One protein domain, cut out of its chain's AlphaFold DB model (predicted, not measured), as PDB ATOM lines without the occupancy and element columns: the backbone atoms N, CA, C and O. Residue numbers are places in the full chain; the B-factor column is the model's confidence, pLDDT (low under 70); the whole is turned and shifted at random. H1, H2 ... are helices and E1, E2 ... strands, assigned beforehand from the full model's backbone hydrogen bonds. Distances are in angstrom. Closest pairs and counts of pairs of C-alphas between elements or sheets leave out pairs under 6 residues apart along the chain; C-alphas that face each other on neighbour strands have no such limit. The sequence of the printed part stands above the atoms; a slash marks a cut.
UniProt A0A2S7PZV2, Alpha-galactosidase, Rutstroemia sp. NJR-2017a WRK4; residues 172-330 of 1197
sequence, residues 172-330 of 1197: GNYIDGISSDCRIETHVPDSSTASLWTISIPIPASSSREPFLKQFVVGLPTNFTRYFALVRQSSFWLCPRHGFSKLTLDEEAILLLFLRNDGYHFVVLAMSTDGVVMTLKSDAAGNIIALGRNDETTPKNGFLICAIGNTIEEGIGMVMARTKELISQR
ATOM      1  N   GLY A 172      78.579  20.453 110.373       88.75
ATOM      2  CA  GLY A 172      77.668  20.940 109.327       88.75
ATOM      3  C   GLY A 172      77.733  22.447 109.036       88.75
ATOM      4  O   GLY A 172      77.173  22.895 108.045       88.75
ATOM      5  N   ASN A 173      78.424  23.240 109.865       86.94
ATOM      6  CA  ASN A 173      78.687  24.658 109.591       86.94
ATOM      7  C   ASN A 173      79.927  24.878 108.695       86.94
ATOM      8  O   ASN A 173      80.199  26.006 108.283       86.94
ATOM      9  N   TYR A 174      80.686  23.813 108.418       90.50
ATOM     10  CA  TYR A 174      81.920  23.837 107.629       90.50
ATOM     11  C   TYR A 174      81.775  23.026 106.340       90.50
ATOM     12  O   TYR A 174      82.254  23.467 105.296       90.50
ATOM     13  N   ILE A 175      81.057  21.900 106.397       93.12
ATOM     14  CA  ILE A 175      80.688  21.073 105.242       93.12
ATOM     15  C   ILE A 175      79.155  20.996 105.153       93.12
ATOM     16  O   ILE A 175      78.515  20.565 106.109       93.12
ATOM     17  N   ASP A 176      78.570  21.376 104.016       93.25
ATOM     18  CA  ASP A 176      77.139  21.204 103.724       93.25
ATOM     19  C   ASP A 176      76.859  19.833 103.079       93.25
ATOM     20  O   ASP A 176      77.739  19.213 102.481       93.25
ATOM     21  N   GLY A 177      75.629  19.332 103.202       88.75
ATOM     22  CA  GLY A 177      75.203  18.072 102.585       88.75
ATOM     23  C   GLY A 177      75.786  16.799 103.213       88.75
ATOM     24  O   GLY A 177      75.725  15.743 102.582       88.75
ATOM     25  N   ILE A 178      76.334  16.864 104.435       85.12
ATOM     26  CA  ILE A 178      76.908  15.693 105.123       85.12
ATOM     27  C   ILE A 178      75.866  14.570 105.237       85.12
ATOM     28  O   ILE A 178      74.796  14.752 105.822       85.12
ATOM     29  N   SER A 179      76.200  13.387 104.712       77.25
ATOM     30  CA  SER A 179      75.313  12.219 104.738       77.25
ATOM     31  C   SER A 179      74.945  11.786 106.164       77.25
ATOM     32  O   SER A 179      75.792  11.731 107.058       77.25
ATOM     33  N   SER A 180      73.686  11.374 106.355       75.50
ATOM     34  CA  SER A 180      73.177  10.793 107.607       75.50
ATOM     35  C   SER A 180      73.890   9.507 108.039       75.50
ATOM     36  O   SER A 180      73.767   9.102 109.191       75.50
ATOM     37  N   ASP A 181      74.633   8.871 107.130       74.12
ATOM     38  CA  ASP A 181      75.408   7.658 107.404       74.12
ATOM     39  C   ASP A 181      76.761   7.954 108.089       74.12
ATOM     40  O   ASP A 181      77.468   7.030 108.502       74.12
ATOM     41  N   CYS A 182      77.137   9.232 108.233       74.44
ATOM     42  CA  CYS A 182      78.303   9.659 109.003       74.44
ATOM     43  C   CYS A 182      78.112   9.416 110.507       74.44
ATOM     44  O   CYS A 182      77.336  10.109 111.168       74.44
ATOM     45  N   ARG A 183      78.935   8.545 111.105       89.12
ATOM     46  CA  ARG A 183      79.184   8.600 112.554       89.12
ATOM     47  C   ARG A 183      80.232   9.677 112.831       89.12
ATOM     48  O   ARG A 183      81.424   9.432 112.654       89.12
ATOM     49  N   ILE A 184      79.777  10.852 113.262       91.38
ATOM     50  CA  ILE A 184      80.627  11.967 113.697       91.38
ATOM     51  C   ILE A 184      80.793  11.904 115.218       91.38
ATOM     52  O   ILE A 184      79.809  11.817 115.951       91.38
ATOM     53  N   GLU A 185      82.031  11.988 115.689       91.38
ATOM     54  CA  GLU A 185      82.375  12.154 117.101       91.38
ATOM     55  C   GLU A 185      83.073  13.504 117.282       91.38
ATOM     56  O   GLU A 185      84.114  13.737 116.670       91.38
ATOM     57  N   THR A 186      82.491  14.395 118.088       89.19
ATOM     58  CA  THR A 186      83.076  15.700 118.438       89.19
ATOM     59  C   THR A 186      83.985  15.555 119.652       89.19
ATOM     60  O   THR A 186      83.583  14.954 120.649       89.19
ATOM     61  N   HIS A 187      85.166  16.164 119.595       85.31
ATOM     62  CA  HIS A 187      86.157  16.172 120.671       85.31
ATOM     63  C   HIS A 187      86.408  17.603 121.141       85.31
ATOM     64  O   HIS A 187      86.310  18.549 120.359       85.31
ATOM     65  N   VAL A 188      86.746  17.764 122.419       74.19
ATOM     66  CA  VAL A 188      87.143  19.056 122.991       74.19
ATOM     67  C   VAL A 188      88.672  19.072 123.075       74.19
ATOM     68  O   VAL A 188      89.211  18.282 123.851       74.19
ATOM     69  N   PRO A 189      89.378  19.887 122.273       68.50
ATOM     70  CA  PRO A 189      90.819  20.071 122.425       68.50
ATOM     71  C   PRO A 189      91.131  20.919 123.668       68.50
ATOM     72  O   PRO A 189      90.273  21.654 124.155       68.50
ATOM     73  N   ASP A 190      92.380  20.877 124.141       64.31
ATOM     74  CA  ASP A 190      92.842  21.738 125.244       64.31
ATOM     75  C   ASP A 190      92.896  23.235 124.856       64.31
ATOM     76  O   ASP A 190      92.912  24.108 125.725       64.31
ATOM     77  N   SER A 191      92.895  23.545 123.552       61.00
ATOM     78  CA  SER A 191      92.788  24.912 123.024       61.00
ATOM     79  C   SER A 191      91.362  25.457 123.162       61.00
ATOM     80  O   SER A 191      90.391  24.853 122.703       61.00
ATOM     81  N   SER A 192      91.233  26.642 123.760       54.31
ATOM     82  CA  SER A 192      89.951  27.280 124.088       54.31
ATOM     83  C   SER A 192      89.235  27.946 122.905       54.31
ATOM     84  O   SER A 192      88.143  28.489 123.088       54.31
ATOM     85  N   THR A 193      89.812  27.908 121.702       59.88
ATOM     86  CA  THR A 193      89.263  28.514 120.473       59.88
ATOM     87  C   THR A 193      88.997  27.504 119.356       59.88
ATOM     88  O   THR A 193      88.334  27.849 118.380       59.88
ATOM     89  N   ALA A 194      89.487  26.272 119.489       69.44
ATOM     90  CA  ALA A 194      89.543  25.310 118.396       69.44
ATOM     91  C   ALA A 194      88.402  24.270 118.421       69.44
ATOM     92  O   ALA A 194      87.685  24.101 119.414       69.44
ATOM     93  N   SER A 195      88.236  23.549 117.306       84.88
ATOM     94  CA  SER A 195      87.238  22.475 117.156       84.88
ATOM     95  C   SER A 195      87.818  21.231 116.484       84.88
ATOM     96  O   SER A 195      88.663  21.357 115.603       84.88
ATOM     97  N   LEU A 196      87.378  20.034 116.892       91.12
ATOM     98  CA  LEU A 196      87.929  18.747 116.448       91.12
ATOM     99  C   LEU A 196      86.830  17.683 116.306       91.12
ATOM    100  O   LEU A 196      86.012  17.501 117.207       91.12
ATOM    101  N   TRP A 197      86.851  16.924 115.209       93.81
ATOM    102  CA  TRP A 197      85.916  15.828 114.942       93.81
ATOM    103  C   TRP A 197      86.621  14.593 114.374       93.81
ATOM    104  O   TRP A 197      87.632  14.690 113.681       93.81
ATOM    105  N   THR A 198      86.047  13.416 114.615       95.38
ATOM    106  CA  THR A 198      86.385  12.169 113.914       95.38
ATOM    107  C   THR A 198      85.150  11.663 113.173       95.38
ATOM    108  O   THR A 198      84.119  11.417 113.797       95.38
ATOM    109  N   ILE A 199      85.248  11.481 111.856       94.56
ATOM    110  CA  ILE A 199      84.215  10.844 111.031       94.56
ATOM    111  C   ILE A 199      84.601   9.376 110.847       94.56
ATOM    112  O   ILE A 199      85.659   9.075 110.294       94.56
ATOM    113  N   SER A 200      83.744   8.460 111.295       93.50
ATOM    114  CA  SER A 200      83.900   7.018 111.072       93.50
ATOM    115  C   SER A 200      83.020   6.564 109.908       93.50
ATOM    116  O   SER A 200      81.794   6.664 109.981       93.50
ATOM    117  N   ILE A 201      83.636   6.020 108.858       91.12
ATOM    118  CA  ILE A 201      82.959   5.521 107.655       91.12
ATOM    119  C   ILE A 201      83.057   3.986 107.649       91.12
ATOM    120  O   ILE A 201      84.163   3.462 107.528       91.12
ATOM    121  N   PRO A 202      81.952   3.224 107.750       90.81
ATOM    122  CA  PRO A 202      82.021   1.765 107.697       90.81
ATOM    123  C   PRO A 202      82.333   1.289 106.273       90.81
ATOM    124  O   PRO A 202      81.618   1.650 105.331       90.81
ATOM    125  N   ILE A 203      83.378   0.471 106.118       93.06
ATOM    126  CA  ILE A 203      83.809  -0.121 104.847       93.06
ATOM    127  C   ILE A 203      83.640  -1.652 104.946       93.06
ATOM    128  O   ILE A 203      84.219  -2.282 105.838       93.06
ATOM    129  N   PRO A 204      82.828  -2.278 104.073       94.00
ATOM    130  CA  PRO A 204      82.654  -3.730 104.040       94.00
ATOM    131  C   PRO A 204      83.961  -4.514 103.858       94.00
ATOM    132  O   PRO A 204      84.997  -3.964 103.486       94.00
ATOM    133  N   ALA A 205      83.905  -5.819 104.126       92.94
ATOM    134  CA  ALA A 205      85.024  -6.727 103.896       92.94
ATOM    135  C   ALA A 205      85.401  -6.805 102.407       92.94
ATOM    136  O   ALA A 205      84.528  -6.821 101.536       92.94
ATOM    137  N   SER A 206      86.700  -6.925 102.144       89.62
ATOM    138  CA  SER A 206      87.257  -7.343 100.855       89.62
ATOM    139  C   SER A 206      86.748  -8.723 100.423       89.62
ATOM    140  O   SER A 206      86.306  -9.538 101.242       89.62
ATOM    141  N   SER A 207      86.876  -9.023  99.128       84.56
ATOM    142  CA  SER A 207      86.873 -10.416  98.684       84.56
ATOM    143  C   SER A 207      88.217 -11.073  99.036       84.56
ATOM    144  O   SER A 207      89.154 -10.431  99.515       84.56
ATOM    145  N   SER A 208      88.359 -12.378  98.793       77.94
ATOM    146  CA  SER A 208      89.604 -13.080  99.126       77.94
ATOM    147  C   SER A 208      90.842 -12.508  98.421       77.94
ATOM    148  O   SER A 208      91.923 -12.608  99.001       77.94
ATOM    149  N   ARG A 209      90.698 -11.900  97.229       86.06
ATOM    150  CA  ARG A 209      91.798 -11.340  96.413       86.06
ATOM    151  C   ARG A 209      91.608  -9.899  95.925       86.06
ATOM    152  O   ARG A 209      92.598  -9.284  95.537       86.06
ATOM    153  N   GLU A 210      90.398  -9.348  95.946       91.25
ATOM    154  CA  GLU A 210      90.141  -7.956  95.545       91.25
ATOM    155  C   GLU A 210      89.710  -7.109  96.750       91.25
ATOM    156  O   GLU A 210      88.986  -7.614  97.614       91.25
ATOM    157  N   PRO A 211      90.157  -5.843  96.852       91.50
ATOM    158  CA  PRO A 211      89.766  -4.953  97.942       91.50
ATOM    159  C   PRO A 211      88.274  -4.616  97.873       91.50
ATOM    160  O   PRO A 211      87.682  -4.607  96.797       91.50
ATOM    161  N   PHE A 212      87.683  -4.236  99.006       94.19
ATOM    162  CA  PHE A 212      86.453  -3.456  98.957       94.19
ATOM    163  C   PHE A 212      86.808  -1.981  98.768       94.19
ATOM    164  O   PHE A 212      87.518  -1.398  99.590       94.19
ATOM    165  N   LEU A 213      86.291  -1.376  97.699       93.62
ATOM    166  CA  LEU A 213      86.387   0.058  97.445       93.62
ATOM    167  C   LEU A 213      85.055   0.720  97.795       93.62
ATOM    168  O   LEU A 213      84.013   0.371  97.243       93.62
ATOM    169  N   LYS A 214      85.087   1.690  98.709       91.19
ATOM    170  CA  LYS A 214      83.944   2.537  99.050       91.19
ATOM    171  C   LYS A 214      84.283   3.989  98.744       91.19
ATOM    172  O   LYS A 214      85.142   4.565  99.402       91.19
ATOM    173  N   GLN A 215      83.563   4.585  97.800       93.31
ATOM    174  CA  GLN A 215      83.475   6.041  97.707       93.31
ATOM    175  C   GLN A 215      82.389   6.540  98.666       93.31
ATOM    176  O   GLN A 215      81.387   5.854  98.894       93.31
ATOM    177  N   PHE A 216      82.589   7.716  99.252       91.00
ATOM    178  CA  PHE A 216      81.653   8.307 100.199       91.00
ATOM    179  C   PHE A 216      81.678   9.835 100.101       91.00
ATOM    180  O   PHE A 216      82.709  10.457 100.344       91.00
ATOM    181  N   VAL A 217      80.539  10.441  99.763       92.88
ATOM    182  CA  VAL A 217      80.391  11.903  99.732       92.88
ATOM    183  C   VAL A 217      80.393  12.419 101.172       92.88
ATOM    184  O   VAL A 217      79.472  12.133 101.935       92.88
ATOM    185  N   VAL A 218      81.434  13.164 101.548       92.94
ATOM    186  CA  VAL A 218      81.522  13.829 102.858       92.94
ATOM    187  C   VAL A 218      80.670  15.098 102.858       92.94
ATOM    188  O   VAL A 218      80.045  15.401 103.871       92.94
ATOM    189  N   GLY A 219      80.617  15.792 101.716       94.06
ATOM    190  CA  GLY A 219      79.801  16.983 101.467       94.06
ATOM    191  C   GLY A 219      80.609  18.139 100.867       94.06
ATOM    192  O   GLY A 219      81.803  17.994 100.584       94.06
ATOM    193  N   LEU A 220      79.968  19.291 100.686       95.81
ATOM    194  CA  LEU A 220      80.553  20.482 100.067       95.81
ATOM    195  C   LEU A 220      81.233  21.360 101.134       95.81
ATOM    196  O   LEU A 220      80.534  21.842 102.025       95.81
ATOM    197  N   PRO A 221      82.557  21.607 101.093       95.38
ATOM    198  CA  PRO A 221      83.189  22.583 101.981       95.38
ATOM    199  C   PRO A 221      82.621  23.986 101.712       95.38
ATOM    200  O   PRO A 221      82.341  24.340 100.569       95.38
ATOM    201  N   THR A 222      82.435  24.795 102.757       91.19
ATOM    202  CA  THR A 222      81.733  26.089 102.655       91.19
ATOM    203  C   THR A 222      82.534  27.258 103.218       91.19
ATOM    204  O   THR A 222      83.332  27.102 104.146       91.19
ATOM    205  N   ASN A 223      82.241  28.460 102.707       89.50
ATOM    206  CA  ASN A 223      82.757  29.736 103.215       89.50
ATOM    207  C   ASN A 223      84.296  29.802 103.251       89.50
ATOM    208  O   ASN A 223      84.875  30.186 104.269       89.50
ATOM    209  N   PHE A 224      84.941  29.409 102.150       92.69
ATOM    210  CA  PHE A 224      86.388  29.488 101.957       92.69
ATOM    211  C   PHE A 224      86.746  30.216 100.658       92.69
ATOM    212  O   PHE A 224      86.008  30.151  99.674       92.69
ATOM    213  N   THR A 225      87.890  30.898 100.677       92.75
ATOM    214  CA  THR A 225      88.444  31.636  99.531       92.75
ATOM    215  C   THR A 225      89.556  30.849  98.844       92.75
ATOM    216  O   THR A 225      89.656  30.869  97.621       92.75
ATOM    217  N   ARG A 226      90.348  30.077  99.608       95.62
ATOM    218  CA  ARG A 226      91.478  29.286  99.095       95.62
ATOM    219  C   ARG A 226      91.541  27.895  99.719       95.62
ATOM    220  O   ARG A 226      91.137  27.717 100.870       95.62
ATOM    221  N   TYR A 227      92.096  26.921  99.002       97.88
ATOM    222  CA  TYR A 227      92.459  25.609  99.544       97.88
ATOM    223  C   TYR A 227      93.903  25.221  99.224       97.88
ATOM    224  O   TYR A 227      94.520  25.732  98.290       97.88
ATOM    225  N   PHE A 228      94.408  24.287 100.022       98.44
ATOM    226  CA  PHE A 228      95.662  23.569  99.841       98.44
ATOM    227  C   PHE A 228      95.407  22.070 100.026       98.44
ATOM    228  O   PHE A 228      94.573  21.676 100.845       98.44
ATOM    229  N   ALA A 229      96.129  21.230  99.291       98.62
ATOM    230  CA  ALA A 229      96.094  19.783  99.442       98.62
ATOM    231  C   ALA A 229      97.489  19.166  99.296       98.62
ATOM    232  O   ALA A 229      98.290  19.631  98.489       98.62
ATOM    233  N   LEU A 230      97.745  18.068 100.015       98.44
ATOM    234  CA  LEU A 230      98.835  17.141  99.692       98.44
ATOM    235  C   LEU A 230      98.256  15.937  98.948       98.44
ATOM    236  O   LEU A 230      97.559  15.116  99.558       98.44
ATOM    237  N   VAL A 231      98.538  15.855  97.644       98.00
ATOM    238  CA  VAL A 231      98.072  14.798  96.731       98.00
ATOM    239  C   VAL A 231      99.152  13.766  96.445       98.00
ATOM    240  O   VAL A 231     100.338  14.081  96.383       98.00
ATOM    241  N   ARG A 232      98.731  12.522  96.231       95.31
ATOM    242  CA  ARG A 232      99.574  11.393  95.843       95.31
ATOM    243  C   ARG A 232      99.882  11.452  94.344       95.31
ATOM    244  O   ARG A 232      99.212  10.800  93.551       95.31
ATOM    245  N   GLN A 233     100.905  12.219  93.966       91.81
ATOM    246  CA  GLN A 233     101.423  12.292  92.587       91.81
ATOM    247  C   GLN A 233     101.846  10.908  92.054       91.81
ATOM    248  O   GLN A 233     101.807  10.629  90.854       91.81
ATOM    249  N   SER A 234     102.264  10.030  92.965       92.69
ATOM    250  CA  SER A 234     102.619   8.640  92.701       92.69
ATOM    251  C   SER A 234     102.296   7.765  93.921       92.69
ATOM    252  O   SER A 234     101.763   8.225  94.934       92.69
ATOM    253  N   SER A 235     102.635   6.477  93.856       91.69
ATOM    254  CA  SER A 235     102.677   5.611  95.039       91.69
ATOM    255  C   SER A 235     103.831   5.958  95.991       91.69
ATOM    256  O   SER A 235     103.805   5.524  97.140       91.69
ATOM    257  N   PHE A 236     104.806   6.756  95.548       94.69
ATOM    258  CA  PHE A 236     106.006   7.124  96.298       94.69
ATOM    259  C   PHE A 236     105.882   8.467  97.027       94.69
ATOM    260  O   PHE A 236     106.386   8.582  98.148       94.69
ATOM    261  N   TRP A 237     105.225   9.450  96.395       96.44
ATOM    262  CA  TRP A 237     105.383  10.875  96.701       96.44
ATOM    263  C   TRP A 237     104.076  11.641  96.910       96.44
ATOM    264  O   TRP A 237     103.056  11.390  96.259       96.44
ATOM    265  N   LEU A 238     104.163  12.644  97.784       97.00
ATOM    266  CA  LEU A 238     103.170  13.679  98.016       97.00
ATOM    267  C   LEU A 238     103.622  14.993  97.379       97.00
ATOM    268  O   LEU A 238     104.730  15.461  97.632       97.00
ATOM    269  N   CYS A 239     102.733  15.624  96.621       96.75
ATOM    270  CA  CYS A 239     102.953  16.939  96.030       96.75
ATOM    271  C   CYS A 239     101.866  17.926  96.477       96.75
ATOM    272  O   CYS A 239     100.740  17.512  96.772       96.75
ATOM    273  N   PRO A 240     102.170  19.231  96.519       97.56
ATOM    274  CA  PRO A 240     101.181  20.244  96.841       97.56
ATOM    275  C   PRO A 240     100.201  20.470  95.675       97.56
ATOM    276  O   PRO A 240     100.533  20.303  94.496       97.56
ATOM    277  N   ARG A 241      98.981  20.887  96.019       97.19
ATOM    278  CA  ARG A 241      97.977  21.483  95.125       97.19
ATOM    279  C   ARG A 241      97.314  22.655  95.828       97.19
ATOM    280  O   ARG A 241      97.168  22.644  97.048       97.19
ATOM    281  N   HIS A 242      96.871  23.631  95.046       97.19
ATOM    282  CA  HIS A 242      96.268  24.869  95.531       97.19
ATOM    283  C   HIS A 242      95.070  25.229  94.658       97.19
ATOM    284  O   HIS A 242      94.967  24.778  93.517       97.19
ATOM    285  N   GLY A 243      94.200  26.090  95.171       95.44
ATOM    286  CA  GLY A 243      93.177  26.740  94.368       95.44
ATOM    287  C   GLY A 243      92.312  27.681  95.194       95.44
ATOM    288  O   GLY A 243      92.588  27.931  96.369       95.44
ATOM    289  N   PHE A 244      91.275  28.213  94.553       93.75
ATOM    290  CA  PHE A 244      90.417  29.268  95.096       93.75
ATOM    291  C   PHE A 244      89.140  28.693  95.738       93.75
ATOM    292  O   PHE A 244      89.182  27.645  96.372       93.75
ATOM    293  N   SER A 245      87.985  29.340  95.585       91.81
ATOM    294  CA  SER A 245      86.736  29.044  96.313       91.81
ATOM    295  C   SER A 245      85.961  27.789  95.859       91.81
ATOM    296  O   SER A 245      84.804  27.600  96.236       91.81
ATOM    297  N   LYS A 246      86.580  26.901  95.067       96.12
ATOM    298  CA  LYS A 246      86.020  25.601  94.659       96.12
ATOM    299  C   LYS A 246      87.105  24.524  94.665       96.12
ATOM    300  O   LYS A 246      88.032  24.581  93.861       96.12
ATOM    301  N   LEU A 247      86.944  23.510  95.517       97.81
ATOM    302  CA  LEU A 247      87.859  22.371  95.598       97.81
ATOM    303  C   LEU A 247      87.902  21.613  94.263       97.81
ATOM    304  O   LEU A 247      86.880  21.098  93.815       97.81
ATOM    305  N   THR A 248      89.089  21.518  93.669       97.06
ATOM    306  CA  THR A 248      89.356  20.712  92.471       97.06
ATOM    307  C   THR A 248      90.659  19.938  92.673       97.06
ATOM    308  O   THR A 248      91.701  20.527  92.960       97.06
ATOM    309  N   LEU A 249      90.597  18.614  92.572       97.25
ATOM    310  CA  LEU A 249      91.716  17.697  92.772       97.25
ATOM    311  C   LEU A 249      91.829  16.771  91.562       97.25
ATOM    312  O   LEU A 249      90.882  16.064  91.219       97.25
ATOM    313  N   ASP A 250      93.006  16.771  90.951       95.19
ATOM    314  CA  ASP A 250      93.447  15.805  89.952       95.19
ATOM    315  C   ASP A 250      93.715  14.437  90.606       95.19
ATOM    316  O   ASP A 250      93.139  13.409  90.224       95.19
ATOM    317  N   GLU A 251      94.520  14.435  91.669       96.62
ATOM    318  CA  GLU A 251      94.982  13.222  92.342       96.62
ATOM    319  C   GLU A 251      94.432  13.016  93.760       96.62
ATOM    320  O   GLU A 251      93.755  13.863  94.341       96.62
ATOM    321  N   GLU A 252      94.663  11.819  94.307       97.31
ATOM    322  CA  GLU A 252      94.198  11.439  95.645       97.31
ATOM    323  C   GLU A 252      94.913  12.230  96.752       97.31
ATOM    324  O   GLU A 252      96.095  12.014  97.009       97.31
ATOM    325  N   ALA A 253      94.198  13.097  97.467       98.31
ATOM    326  CA  ALA A 253      94.714  13.805  98.634       98.31
ATOM    327  C   ALA A 253      94.710  12.945  99.910       98.31
ATOM    328  O   ALA A 253      93.835  12.100 100.107       98.31
ATOM    329  N   ILE A 254      95.654  13.207 100.818       98.00
ATOM    330  CA  ILE A 254      95.608  12.701 102.207       98.00
ATOM    331  C   ILE A 254      95.334  13.801 103.239       98.00
ATOM    332  O   ILE A 254      94.832  13.514 104.323       98.00
ATOM    333  N   LEU A 255      95.633  15.056 102.896       98.69
ATOM    334  CA  LEU A 255      95.442  16.239 103.734       98.69
ATOM    335  C   LEU A 255      94.833  17.351 102.875       98.69
ATOM    336  O   LEU A 255      95.361  17.632 101.799       98.69
ATOM    337  N   LEU A 256      93.765  17.982 103.363       98.75
ATOM    338  CA  LEU A 256      93.148  19.187 102.799       98.75
ATOM    339  C   LEU A 256      93.118  20.298 103.850       98.75
ATOM    340  O   LEU A 256      92.749  20.055 105.000       98.75
ATOM    341  N   LEU A 257      93.449  21.518 103.438       98.31
ATOM    342  CA  LEU A 257      93.327  22.753 104.209       98.31
ATOM    343  C   LEU A 257      92.452  23.738 103.429       98.31
ATOM    344  O   LEU A 257      92.641  23.905 102.229       98.31
ATOM    345  N   PHE A 258      91.581  24.471 104.115       97.62
ATOM    346  CA  PHE A 258      90.757  25.534 103.534       97.62
ATOM    347  C   PHE A 258      90.926  26.819 104.347       97.62
ATOM    348  O   PHE A 258      90.733  26.804 105.566       97.62
ATOM    349  N   LEU A 259      91.291  27.917 103.683       95.38
ATOM    350  CA  LEU A 259      91.306  29.258 104.263       95.38
ATOM    351  C   LEU A 259      89.888  29.816 104.223       95.38
ATOM    352  O   LEU A 259      89.360  30.125 103.150       95.38
ATOM    353  N   ARG A 260      89.262  29.910 105.393       91.75
ATOM    354  CA  ARG A 260      87.888  30.381 105.518       91.75
ATOM    355  C   ARG A 260      87.787  31.897 105.438       91.75
ATOM    356  O   ARG A 260      88.665  32.624 105.893       91.75
ATOM    357  N   ASN A 261      86.629  32.360 104.982       87.94
ATOM    358  CA  ASN A 261      86.277  33.777 104.875       87.94
ATOM    359  C   ASN A 261      86.150  34.471 106.249       87.94
ATOM    360  O   ASN A 261      85.929  35.674 106.296       87.94
ATOM    361  N   ASP A 262      86.241  33.726 107.356       84.81
ATOM    362  CA  ASP A 262      86.272  34.235 108.733       84.81
ATOM    363  C   ASP A 262      87.691  34.319 109.334       84.81
ATOM    364  O   ASP A 262      87.836  34.810 110.453       84.81
ATOM    365  N   GLY A 263      88.726  33.903 108.591       87.81
ATOM    366  CA  GLY A 263      90.133  33.936 109.008       87.81
ATOM    367  C   GLY A 263      90.624  32.673 109.726       87.81
ATOM    368  O   GLY A 263      91.752  32.659 110.212       87.81
ATOM    369  N   TYR A 264      89.806  31.617 109.801       89.94
ATOM    370  CA  TYR A 264      90.182  30.329 110.396       89.94
ATOM    371  C   TYR A 264      90.559  29.271 109.346       89.94
ATOM    372  O   TYR A 264      90.169  29.339 108.177       89.94
ATOM    373  N   HIS A 265      91.289  28.241 109.777       93.06
ATOM    374  CA  HIS A 265      91.754  27.159 108.909       93.06
ATOM    375  C   HIS A 265      90.951  25.885 109.168       93.06
ATOM    376  O   HIS A 265      91.042  25.304 110.252       93.06
ATOM    377  N   PHE A 266      90.177  25.429 108.177       95.44
ATOM    378  CA  PHE A 266      89.527  24.117 108.229       95.44
ATOM    379  C   PHE A 266      90.462  23.054 107.657       95.44
ATOM    380  O   PHE A 266      90.937  23.188 106.531       95.44
ATOM    381  N   VAL A 267      90.734  22.008 108.433       97.62
ATOM    382  CA  VAL A 267      91.689  20.942 108.108       97.62
ATOM    383  C   VAL A 267      90.957  19.608 108.051       97.62
ATOM    384  O   VAL A 267      90.161  19.309 108.940       97.62
ATOM    385  N   VAL A 268      91.236  18.788 107.036       98.31
ATOM    386  CA  VAL A 268      90.715  17.420 106.885       98.31
ATOM    387  C   VAL A 268      91.867  16.472 106.561       98.31
ATOM    388  O   VAL A 268      92.526  16.619 105.536       98.31
ATOM    389  N   LEU A 269      92.088  15.481 107.423       98.69
ATOM    390  CA  LEU A 269      93.108  14.445 107.280       98.69
ATOM    391  C   LEU A 269      92.442  13.078 107.067       98.69
ATOM    392  O   LEU A 269      91.583  12.670 107.854       98.69
ATOM    393  N   ALA A 270      92.853  12.359 106.024       98.12
ATOM    394  CA  ALA A 270      92.422  10.994 105.748       98.12
ATOM    395  C   ALA A 270      93.361   9.987 106.423       98.12
ATOM    396  O   ALA A 270      94.481   9.747 105.979       98.12
ATOM    397  N   MET A 271      92.890   9.399 107.520       95.75
ATOM    398  CA  MET A 271      93.667   8.495 108.358       95.75
ATOM    399  C   MET A 271      93.552   7.057 107.838       95.75
ATOM    400  O   MET A 271      92.496   6.426 107.941       95.75
ATOM    401  N   SER A 272      94.659   6.518 107.325       94.94
ATOM    402  CA  SER A 272      94.775   5.081 107.033       94.94
ATOM    403  C   SER A 272      95.132   4.288 108.294       94.94
ATOM    404  O   SER A 272      95.692   4.834 109.241       94.94
ATOM    405  N   THR A 273      94.795   2.998 108.318       90.81
ATOM    406  CA  THR A 273      95.109   2.045 109.402       90.81
ATOM    407  C   THR A 273      95.309   0.638 108.828       90.81
ATOM    408  O   THR A 273      95.105   0.436 107.634       90.81
ATOM    409  N   ASP A 274      95.694  -0.341 109.648       83.69
ATOM    410  CA  ASP A 274      95.993  -1.720 109.231       83.69
ATOM    411  C   ASP A 274      94.932  -2.302 108.276       83.69
ATOM    412  O   ASP A 274      93.780  -2.546 108.658       83.69
ATOM    413  N   GLY A 275      95.316  -2.521 107.016       89.75
ATOM    414  CA  GLY A 275      94.440  -3.049 105.967       89.75
ATOM    415  C   GLY A 275      93.333  -2.106 105.467       89.75
ATOM    416  O   GLY A 275      92.533  -2.528 104.639       89.75
ATOM    417  N   VAL A 276      93.272  -0.849 105.920       94.81
ATOM    418  CA  VAL A 276      92.327   0.178 105.447       94.81
ATOM    419  C   VAL A 276      93.076   1.445 105.052       94.81
ATOM    420  O   VAL A 276      93.473   2.234 105.909       94.81
ATOM    421  N   VAL A 277      93.213   1.678 103.748       96.62
ATOM    422  CA  VAL A 277      93.720   2.953 103.223       96.62
ATOM    423  C   VAL A 277      92.565   3.934 103.030       96.62
ATOM    424  O   VAL A 277      91.511   3.564 102.509       96.62
ATOM    425  N   MET A 278      92.782   5.176 103.459       97.56
ATOM    426  CA  MET A 278      91.882   6.311 103.264       97.56
ATOM    427  C   MET A 278      92.583   7.404 102.459       97.56
ATOM    428  O   MET A 278      93.687   7.814 102.817       97.56
ATOM    429  N   THR A 279      91.914   7.905 101.424       98.00
ATOM    430  CA  THR A 279      92.311   9.090 100.646       98.00
ATOM    431  C   THR A 279      91.081   9.942 100.298       98.00
ATOM    432  O   THR A 279      89.951   9.608 100.670       98.00
ATOM    433  N   LEU A 280      91.288  11.089  99.649       98.25
ATOM    434  CA  LEU A 280      90.272  12.092  99.321       98.25
ATOM    435  C   LEU A 280      90.366  12.480  97.837       98.25
ATOM    436  O   LEU A 280      91.463  12.607  97.304       98.25
ATOM    437  N   LYS A 281      89.232  12.738  97.184       97.44
ATOM    438  CA  LYS A 281      89.143  13.421  95.878       97.44
ATOM    439  C   LYS A 281      88.032  14.477  95.907       97.44
ATOM    440  O   LYS A 281      87.294  14.574  96.886       97.44
ATOM    441  N   SER A 282      87.920  15.267  94.843       97.31
ATOM    442  CA  SER A 282      86.775  16.149  94.586       97.31
ATOM    443  C   SER A 282      85.873  15.572  93.497       97.31
ATOM    444  O   SER A 282      86.373  14.918  92.584       97.31
ATOM    445  N   ASP A 283      84.578  15.878  93.531       96.00
ATOM    446  CA  ASP A 283      83.712  15.736  92.354       96.00
ATOM    447  C   ASP A 283      83.610  17.049  91.546       96.00
ATOM    448  O   ASP A 283      84.178  18.079  91.912       96.00
ATOM    449  N   ALA A 284      82.853  17.031  90.445       95.81
ATOM    450  CA  ALA A 284      82.661  18.201  89.585       95.81
ATOM    451  C   ALA A 284      81.917  19.376  90.260       95.81
ATOM    452  O   ALA A 284      81.985  20.501  89.756       95.81
ATOM    453  N   ALA A 285      81.231  19.156  91.387       95.19
ATOM    454  CA  ALA A 285      80.620  20.215  92.194       95.19
ATOM    455  C   ALA A 285      81.593  20.790  93.243       95.19
ATOM    456  O   ALA A 285      81.394  21.913  93.701       95.19
ATOM    457  N   GLY A 286      82.671  20.069  93.564       96.44
ATOM    458  CA  GLY A 286      83.648  20.419  94.594       96.44
ATOM    459  C   GLY A 286      83.380  19.759  95.950       96.44
ATOM    460  O   GLY A 286      83.962  20.182  96.949       96.44
ATOM    461  N   ASN A 287      82.519  18.735  96.018       96.44
ATOM    462  CA  ASN A 287      82.335  17.957  97.245       96.44
ATOM    463  C   ASN A 287      83.627  17.224  97.616       96.44
ATOM    464  O   ASN A 287      84.300  16.671  96.749       96.44
ATOM    465  N   ILE A 288      83.924  17.131  98.913       97.06
ATOM    466  CA  ILE A 288      84.954  16.228  99.428       97.06
ATOM    467  C   ILE A 288      84.416  14.794  99.318       97.06
ATOM    468  O   ILE A 288      83.409  14.441  99.939       97.06
ATOM    469  N   ILE A 289      85.105  13.958  98.545       96.44
ATOM    470  CA  ILE A 289      84.813  12.535  98.361       96.44
ATOM    471  C   ILE A 289      85.868  11.725  99.107       96.44
ATOM    472  O   ILE A 289      87.045  11.763  98.760       96.44
ATOM    473  N   ALA A 290      85.459  10.966 100.118       96.06
ATOM    474  CA  ALA A 290      86.331  10.025 100.804       96.06
ATOM    475  C   ALA A 290      86.409   8.702 100.037       96.06
ATOM    476  O   ALA A 290      85.385   8.103  99.703       96.06
ATOM    477  N   LEU A 291      87.630   8.232  99.803       96.62
ATOM    478  CA  LEU A 291      87.933   6.949  99.187       96.62
ATOM    479  C   LEU A 291      88.461   6.006 100.269       96.62
ATOM    480  O   LEU A 291      89.512   6.245 100.858       96.62
ATOM    481  N   GLY A 292      87.707   4.946 100.556       96.25
ATOM    482  CA  GLY A 292      88.075   3.910 101.515       96.25
ATOM    483  C   GLY A 292      88.380   2.589 100.820       96.25
ATOM    484  O   GLY A 292      87.488   1.977 100.230       96.25
ATOM    485  N   ARG A 293      89.629   2.130 100.924       96.00
ATOM    486  CA  ARG A 293      90.123   0.860 100.376       96.00
ATOM    487  C   ARG A 293      90.375  -0.123 101.518       96.00
ATOM    488  O   ARG A 293      91.416  -0.054 102.166       96.00
ATOM    489  N   ASN A 294      89.438  -1.041 101.753       96.25
ATOM    490  CA  ASN A 294      89.606  -2.120 102.729       96.25
ATOM    491  C   ASN A 294      90.159  -3.379 102.045       96.25
ATOM    492  O   ASN A 294      89.500  -3.975 101.192       96.25
ATOM    493  N   ASP A 295      91.355  -3.798 102.445       95.50
ATOM    494  CA  ASP A 295      91.975  -5.063 102.047       95.50
ATOM    495  C   ASP A 295      91.540  -6.239 102.924       95.50
ATOM    496  O   ASP A 295      91.851  -7.376 102.589       95.50
ATOM    497  N   GLU A 296      90.849  -6.011 104.039       94.62
ATOM    498  CA  GLU A 296      90.627  -7.038 105.059       94.62
ATOM    499  C   GLU A 296      89.413  -7.914 104.792       94.62
ATOM    500  O   GLU A 296      88.383  -7.457 104.302       94.62
ATOM    501  N   THR A 297      89.495  -9.197 105.143       94.31
ATOM    502  CA  THR A 297      88.371 -10.151 105.016       94.31
ATOM    503  C   THR A 297      87.285  -9.938 106.082       94.31
ATOM    504  O   THR A 297      86.332 -10.711 106.182       94.31
ATOM    505  N   THR A 298      87.407  -8.866 106.867       93.62
ATOM    506  CA  THR A 298      86.430  -8.393 107.849       93.62
ATOM    507  C   THR A 298      86.070  -6.929 107.560       93.62
ATOM    508  O   THR A 298      86.918  -6.177 107.067       93.62
ATOM    509  N   PRO A 299      84.827  -6.487 107.835       93.69
ATOM    510  CA  PRO A 299      84.477  -5.074 107.739       93.69
ATOM    511  C   PRO A 299      85.270  -4.259 108.765       93.69
ATOM    512  O   PRO A 299      85.323  -4.624 109.942       93.69
ATOM    513  N   LYS A 300      85.844  -3.140 108.328       92.88
ATOM    514  CA  LYS A 300      86.578  -2.188 109.171       92.88
ATOM    515  C   LYS A 300      86.052  -0.772 108.922       92.88
ATOM    516  O   LYS A 300      85.392  -0.504 107.920       92.88
ATOM    517  N   ASN A 301      86.332   0.147 109.839       91.44
ATOM    518  CA  ASN A 301      86.014   1.561 109.639       91.44
ATOM    519  C   ASN A 301      87.204   2.276 108.990       91.44
ATOM    520  O   ASN A 301      88.343   2.088 109.411       91.44
ATOM    521  N   GLY A 302      86.916   3.122 108.005       93.56
ATOM    522  CA  GLY A 302      87.785   4.210 107.577       93.56
ATOM    523  C   GLY A 302      87.562   5.453 108.435       93.56
ATOM    524  O   GLY A 302      86.486   5.615 109.022       93.56
ATOM    525  N   PHE A 303      88.568   6.321 108.521       95.44
ATOM    526  CA  PHE A 303      88.559   7.477 109.414       95.44
ATOM    527  C   PHE A 303      88.985   8.754 108.686       95.44
ATOM    528  O   PHE A 303      90.033   8.791 108.045       95.44
ATOM    529  N   LEU A 304      88.187   9.811 108.837       97.31
ATOM    530  CA  LEU A 304      88.628  11.184 108.597       97.31
ATOM    531  C   LEU A 304      88.708  11.916 109.933       97.31
ATOM    532  O   LEU A 304      87.869  11.701 110.813       97.31
ATOM    533  N   ILE A 305      89.689  12.797 110.078       97.50
ATOM    534  CA  ILE A 305      89.823  13.669 111.243       97.50
ATOM    535  C   ILE A 305      89.786  15.106 110.737       97.50
ATOM    536  O   ILE A 305      90.535  15.469 109.831       97.50
ATOM    537  N   CYS A 306      88.881  15.904 111.296       96.25
ATOM    538  CA  CYS A 306      88.628  17.273 110.861       96.25
ATOM    539  C   CYS A 306      88.893  18.242 112.013       96.25
ATOM    540  O   CYS A 306      88.509  17.943 113.143       96.25
ATOM    541  N   ALA A 307      89.488  19.402 111.742       93.88
ATOM    542  CA  ALA A 307      89.729  20.432 112.749       93.88
ATOM    543  C   ALA A 307      89.468  21.851 112.228       93.88
ATOM    544  O   ALA A 307      89.536  22.103 111.027       93.88
ATOM    545  N   ILE A 308      89.208  22.772 113.154       91.38
ATOM    546  CA  ILE A 308      89.291  24.222 112.950       91.38
ATOM    547  C   ILE A 308      90.396  24.743 113.863       91.38
ATOM    548  O   ILE A 308      90.276  24.608 115.082       91.38
ATOM    549  N   GLY A 309      91.443  25.316 113.267       89.19
ATOM    550  CA  GLY A 309      92.550  25.974 113.967       89.19
ATOM    551  C   GLY A 309      92.575  27.484 113.718       89.19
ATOM    552  O   GLY A 309      92.185  27.954 112.646       89.19
ATOM    553  N   ASN A 310      93.062  28.241 114.702       86.38
ATOM    554  CA  ASN A 310      93.359  29.672 114.600       86.38
ATOM    555  C   ASN A 310      94.578  29.951 113.702       86.38
ATOM    556  O   ASN A 310      94.710  31.050 113.166       86.38
ATOM    557  N   THR A 311      95.447  28.949 113.531       89.00
ATOM    558  CA  THR A 311      96.545  28.919 112.556       89.00
ATOM    559  C   THR A 311      96.566  27.582 111.809       89.00
ATOM    560  O   THR A 311      95.976  26.591 112.252       89.00
ATOM    561  N   ILE A 312      97.287  27.547 110.683       92.06
ATOM    562  CA  ILE A 312      97.607  26.326 109.924       92.06
ATOM    563  C   ILE A 312      98.209  25.251 110.849       92.06
ATOM    564  O   ILE A 312      97.757  24.107 110.853       92.06
ATOM    565  N   GLU A 313      99.193  25.641 111.665       91.31
ATOM    566  CA  GLU A 313      99.937  24.742 112.556       91.31
ATOM    567  C   GLU A 313      99.055  24.133 113.650       91.31
ATOM    568  O   GLU A 313      99.157  22.938 113.926       91.31
ATOM    569  N   GLU A 314      98.157  24.920 114.253       91.06
ATOM    570  CA  GLU A 314      97.211  24.409 115.250       91.06
ATOM    571  C   GLU A 314      96.259  23.382 114.616       91.06
ATOM    572  O   GLU A 314      96.075  22.288 115.152       91.06
ATOM    573  N   GLY A 315      95.713  23.696 113.436       92.75
ATOM    574  CA  GLY A 315      94.793  22.813 112.720       92.75
ATOM    575  C   GLY A 315      95.423  21.468 112.337       92.75
ATOM    576  O   GLY A 315      94.820  20.421 112.588       92.75
ATOM    577  N   ILE A 316      96.642  21.471 111.778       96.00
ATOM    578  CA  ILE A 316      97.362  20.226 111.454       96.00
ATOM    579  C   ILE A 316      97.789  19.499 112.739       96.00
ATOM    580  O   ILE A 316      97.576  18.289 112.869       96.00
ATOM    581  N   GLY A 317      98.328  20.225 113.722       94.69
ATOM    582  CA  GLY A 317      98.752  19.672 115.007       94.69
ATOM    583  C   GLY A 317      97.630  18.917 115.724       94.69
ATOM    584  O   GLY A 317      97.853  17.809 116.211       94.69
ATOM    585  N   MET A 318      96.406  19.453 115.713       93.25
ATOM    586  CA  MET A 318      95.225  18.808 116.294       93.25
ATOM    587  C   MET A 318      94.816  17.519 115.577       93.25
ATOM    588  O   MET A 318      94.597  16.499 116.241       93.25
ATOM    589  N   VAL A 319      94.719  17.521 114.238       96.44
ATOM    590  CA  VAL A 319      94.346  16.295 113.508       96.44
ATOM    591  C   VAL A 319      95.424  15.217 113.655       96.44
ATOM    592  O   VAL A 319      95.095  14.045 113.850       96.44
ATOM    593  N   MET A 320      96.704  15.600 113.676       96.50
ATOM    594  CA  MET A 320      97.822  14.676 113.888       96.50
ATOM    595  C   MET A 320      97.878  14.144 115.327       96.50
ATOM    596  O   MET A 320      98.084  12.946 115.514       96.50
ATOM    597  N   ALA A 321      97.619  14.966 116.348       93.69
ATOM    598  CA  ALA A 321      97.526  14.510 117.738       93.69
ATOM    599  C   ALA A 321      96.409  13.466 117.924       93.69
ATOM    600  O   ALA A 321      96.643  12.394 118.483       93.69
ATOM    601  N   ARG A 322      95.217  13.719 117.362       94.00
ATOM    602  CA  ARG A 322      94.096  12.760 117.383       94.00
ATOM    603  C   ARG A 322      94.402  11.482 116.593       94.00
ATOM    604  O   ARG A 322      93.986  10.399 116.999       94.00
ATOM    605  N   THR A 323      95.161  11.583 115.501       95.25
ATOM    606  CA  THR A 323      95.639  10.423 114.727       95.25
ATOM    607  C   THR A 323      96.550   9.532 115.572       95.25
ATOM    608  O   THR A 323      96.336   8.321 115.655       95.25
ATOM    609  N   LYS A 324      97.527  10.139 116.258       93.31
ATOM    610  CA  LYS A 324      98.468   9.456 117.156       93.31
ATOM    611  C   LYS A 324      97.762   8.762 118.314       93.31
ATOM    612  O   LYS A 324      98.062   7.605 118.607       93.31
ATOM    613  N   GLU A 325      96.789   9.433 118.930       91.62
ATOM    614  CA  GLU A 325      95.938   8.865 119.978       91.62
ATOM    615  C   GLU A 325      95.182   7.622 119.469       91.62
ATOM    616  O   GLU A 325      95.254   6.551 120.076       91.62
ATOM    617  N   LEU A 326      94.520   7.734 118.310       91.38
ATOM    618  CA  LEU A 326      93.718   6.661 117.714       91.38
ATOM    619  C   LEU A 326      94.536   5.454 117.232       91.38
ATOM    620  O   LEU A 326      93.971   4.363 117.158       91.38
ATOM    621  N   ILE A 327      95.820   5.618 116.893       90.19
ATOM    622  CA  ILE A 327      96.737   4.504 116.579       90.19
ATOM    623  C   ILE A 327      97.308   3.896 117.863       90.19
ATOM    624  O   ILE A 327      97.251   2.677 118.036       90.19
ATOM    625  N   SER A 328      97.734   4.725 118.821       87.56
ATOM    626  CA  SER A 328      98.227   4.273 120.134       87.56
ATOM    627  C   SER A 328      97.198   3.412 120.879       87.56
ATOM    628  O   SER A 328      97.555   2.421 121.513       87.56
ATOM    629  N   GLN A 329      95.907   3.744 120.764       83.56
ATOM    630  CA  GLN A 329      94.802   2.977 121.354       83.56
ATOM    631  C   GLN A 329      94.518   1.631 120.660       83.56
ATOM    632  O   GLN A 329      93.860   0.781 121.261       83.56
ATOM    633  N   ARG A 330      94.979   1.414 119.418       71.81
ATOM    634  CA  ARG A 330      94.725   0.172 118.654       71.81
ATOM    635  C   ARG A 330      95.759  -0.922 118.914       71.81
ATOM    636  O   ARG A 330      95.403  -2.092 118.826       71.81
TER     637      ARG A 330
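AT A GLANCE: This is residues 172 to 330 of the 1197 residues of the protein "Alpha-galactosidase" of Rutstroemia sp. NJR-2017a WRK4 (UniProt A0A2S7PZV2). A strongly twisted sheet of seven strands, E1 E2 E10 E7 E6 E4 E5 in order, has the helix H1 packed along one face and a small sheet, E3 E9 E8, packed on the other, only partly face to face with it. Both sheets are antiparallel. The printed part has 159 residues, with ten named strands, E1 to E10 along the chain, and then one named helix, H1; the class is mostly strand. It is compact, with a radius of gyration of the C-alphas of 15.1 A and spans of 48 by 35 by 33 A.

HOW THE PARTS SIT: Begin with the large sheet. Its edge strand E1, residues 183 to 187, forms a hairpin with E2, residues 195 to 203; look for N 185 and O 198 at 2.9 A. Beyond E2 find E10, residues 300 to 309, with N 197 and O 306 at 2.8 A, then E7, residues 265 to 271, with N 267 and O 307 at 2.9 A. E7 forms a hairpin with E6, residues 253 to 260, where N 256 and O 268 are 2.8 A apart. Next come E4, residues 224 to 232, with N 257 and O 228 at 2.8 A, and the edge strand E5, residues 238 to 243, in a hairpin with E4, with N 229 and O 241 at 2.8 A. H1, residues 312 to 328, is on this sheet at a height of 8.2 A, over E2, E10 and E7: two layers, a helix on one face of a sheet. It runs along the strands, at 24 degrees to E10 on the local plane; their closest C-alphas, Gly 309 and Gly 315, are 4.1 A apart. Every O i to N i+4 pair of H1 is within hydrogen-bond range. In the small sheet, E9, residues 288 to 294, is the inner strand between E3, residues 212 to 221, and E8, residues 276 to 282; look for N 214 and O 292 at 2.9 A and N 291 and O 279 at 2.8 A. E8 and E9 form a hairpin. Between the sheets, the closest C-alphas of E6 and E8, Ala 253 and Leu 280, are 4.8 A apart. E3 and H1 are apart.

IN THESE COORDINATES: Find C-alpha 183 at (79.184, 8.600, 112.554), where E1 begins. E10 runs 29.2 A from C-alpha 300 at (86.578, -2.188, 109.171); E3 spans 26.4 A and E2 26.0 A. H1 runs 24.3 A to C-alpha 328 at (98.227, 4.273, 120.134).

THE WHOLE: The two C-alphas farthest apart, Ser 208 and Asp 262, are 48.4 A apart. The printed part has no cut, and its links are tight or short. Look for pLDDT under 70 at residues 189 to 194; the mean of the printed part is 91.7.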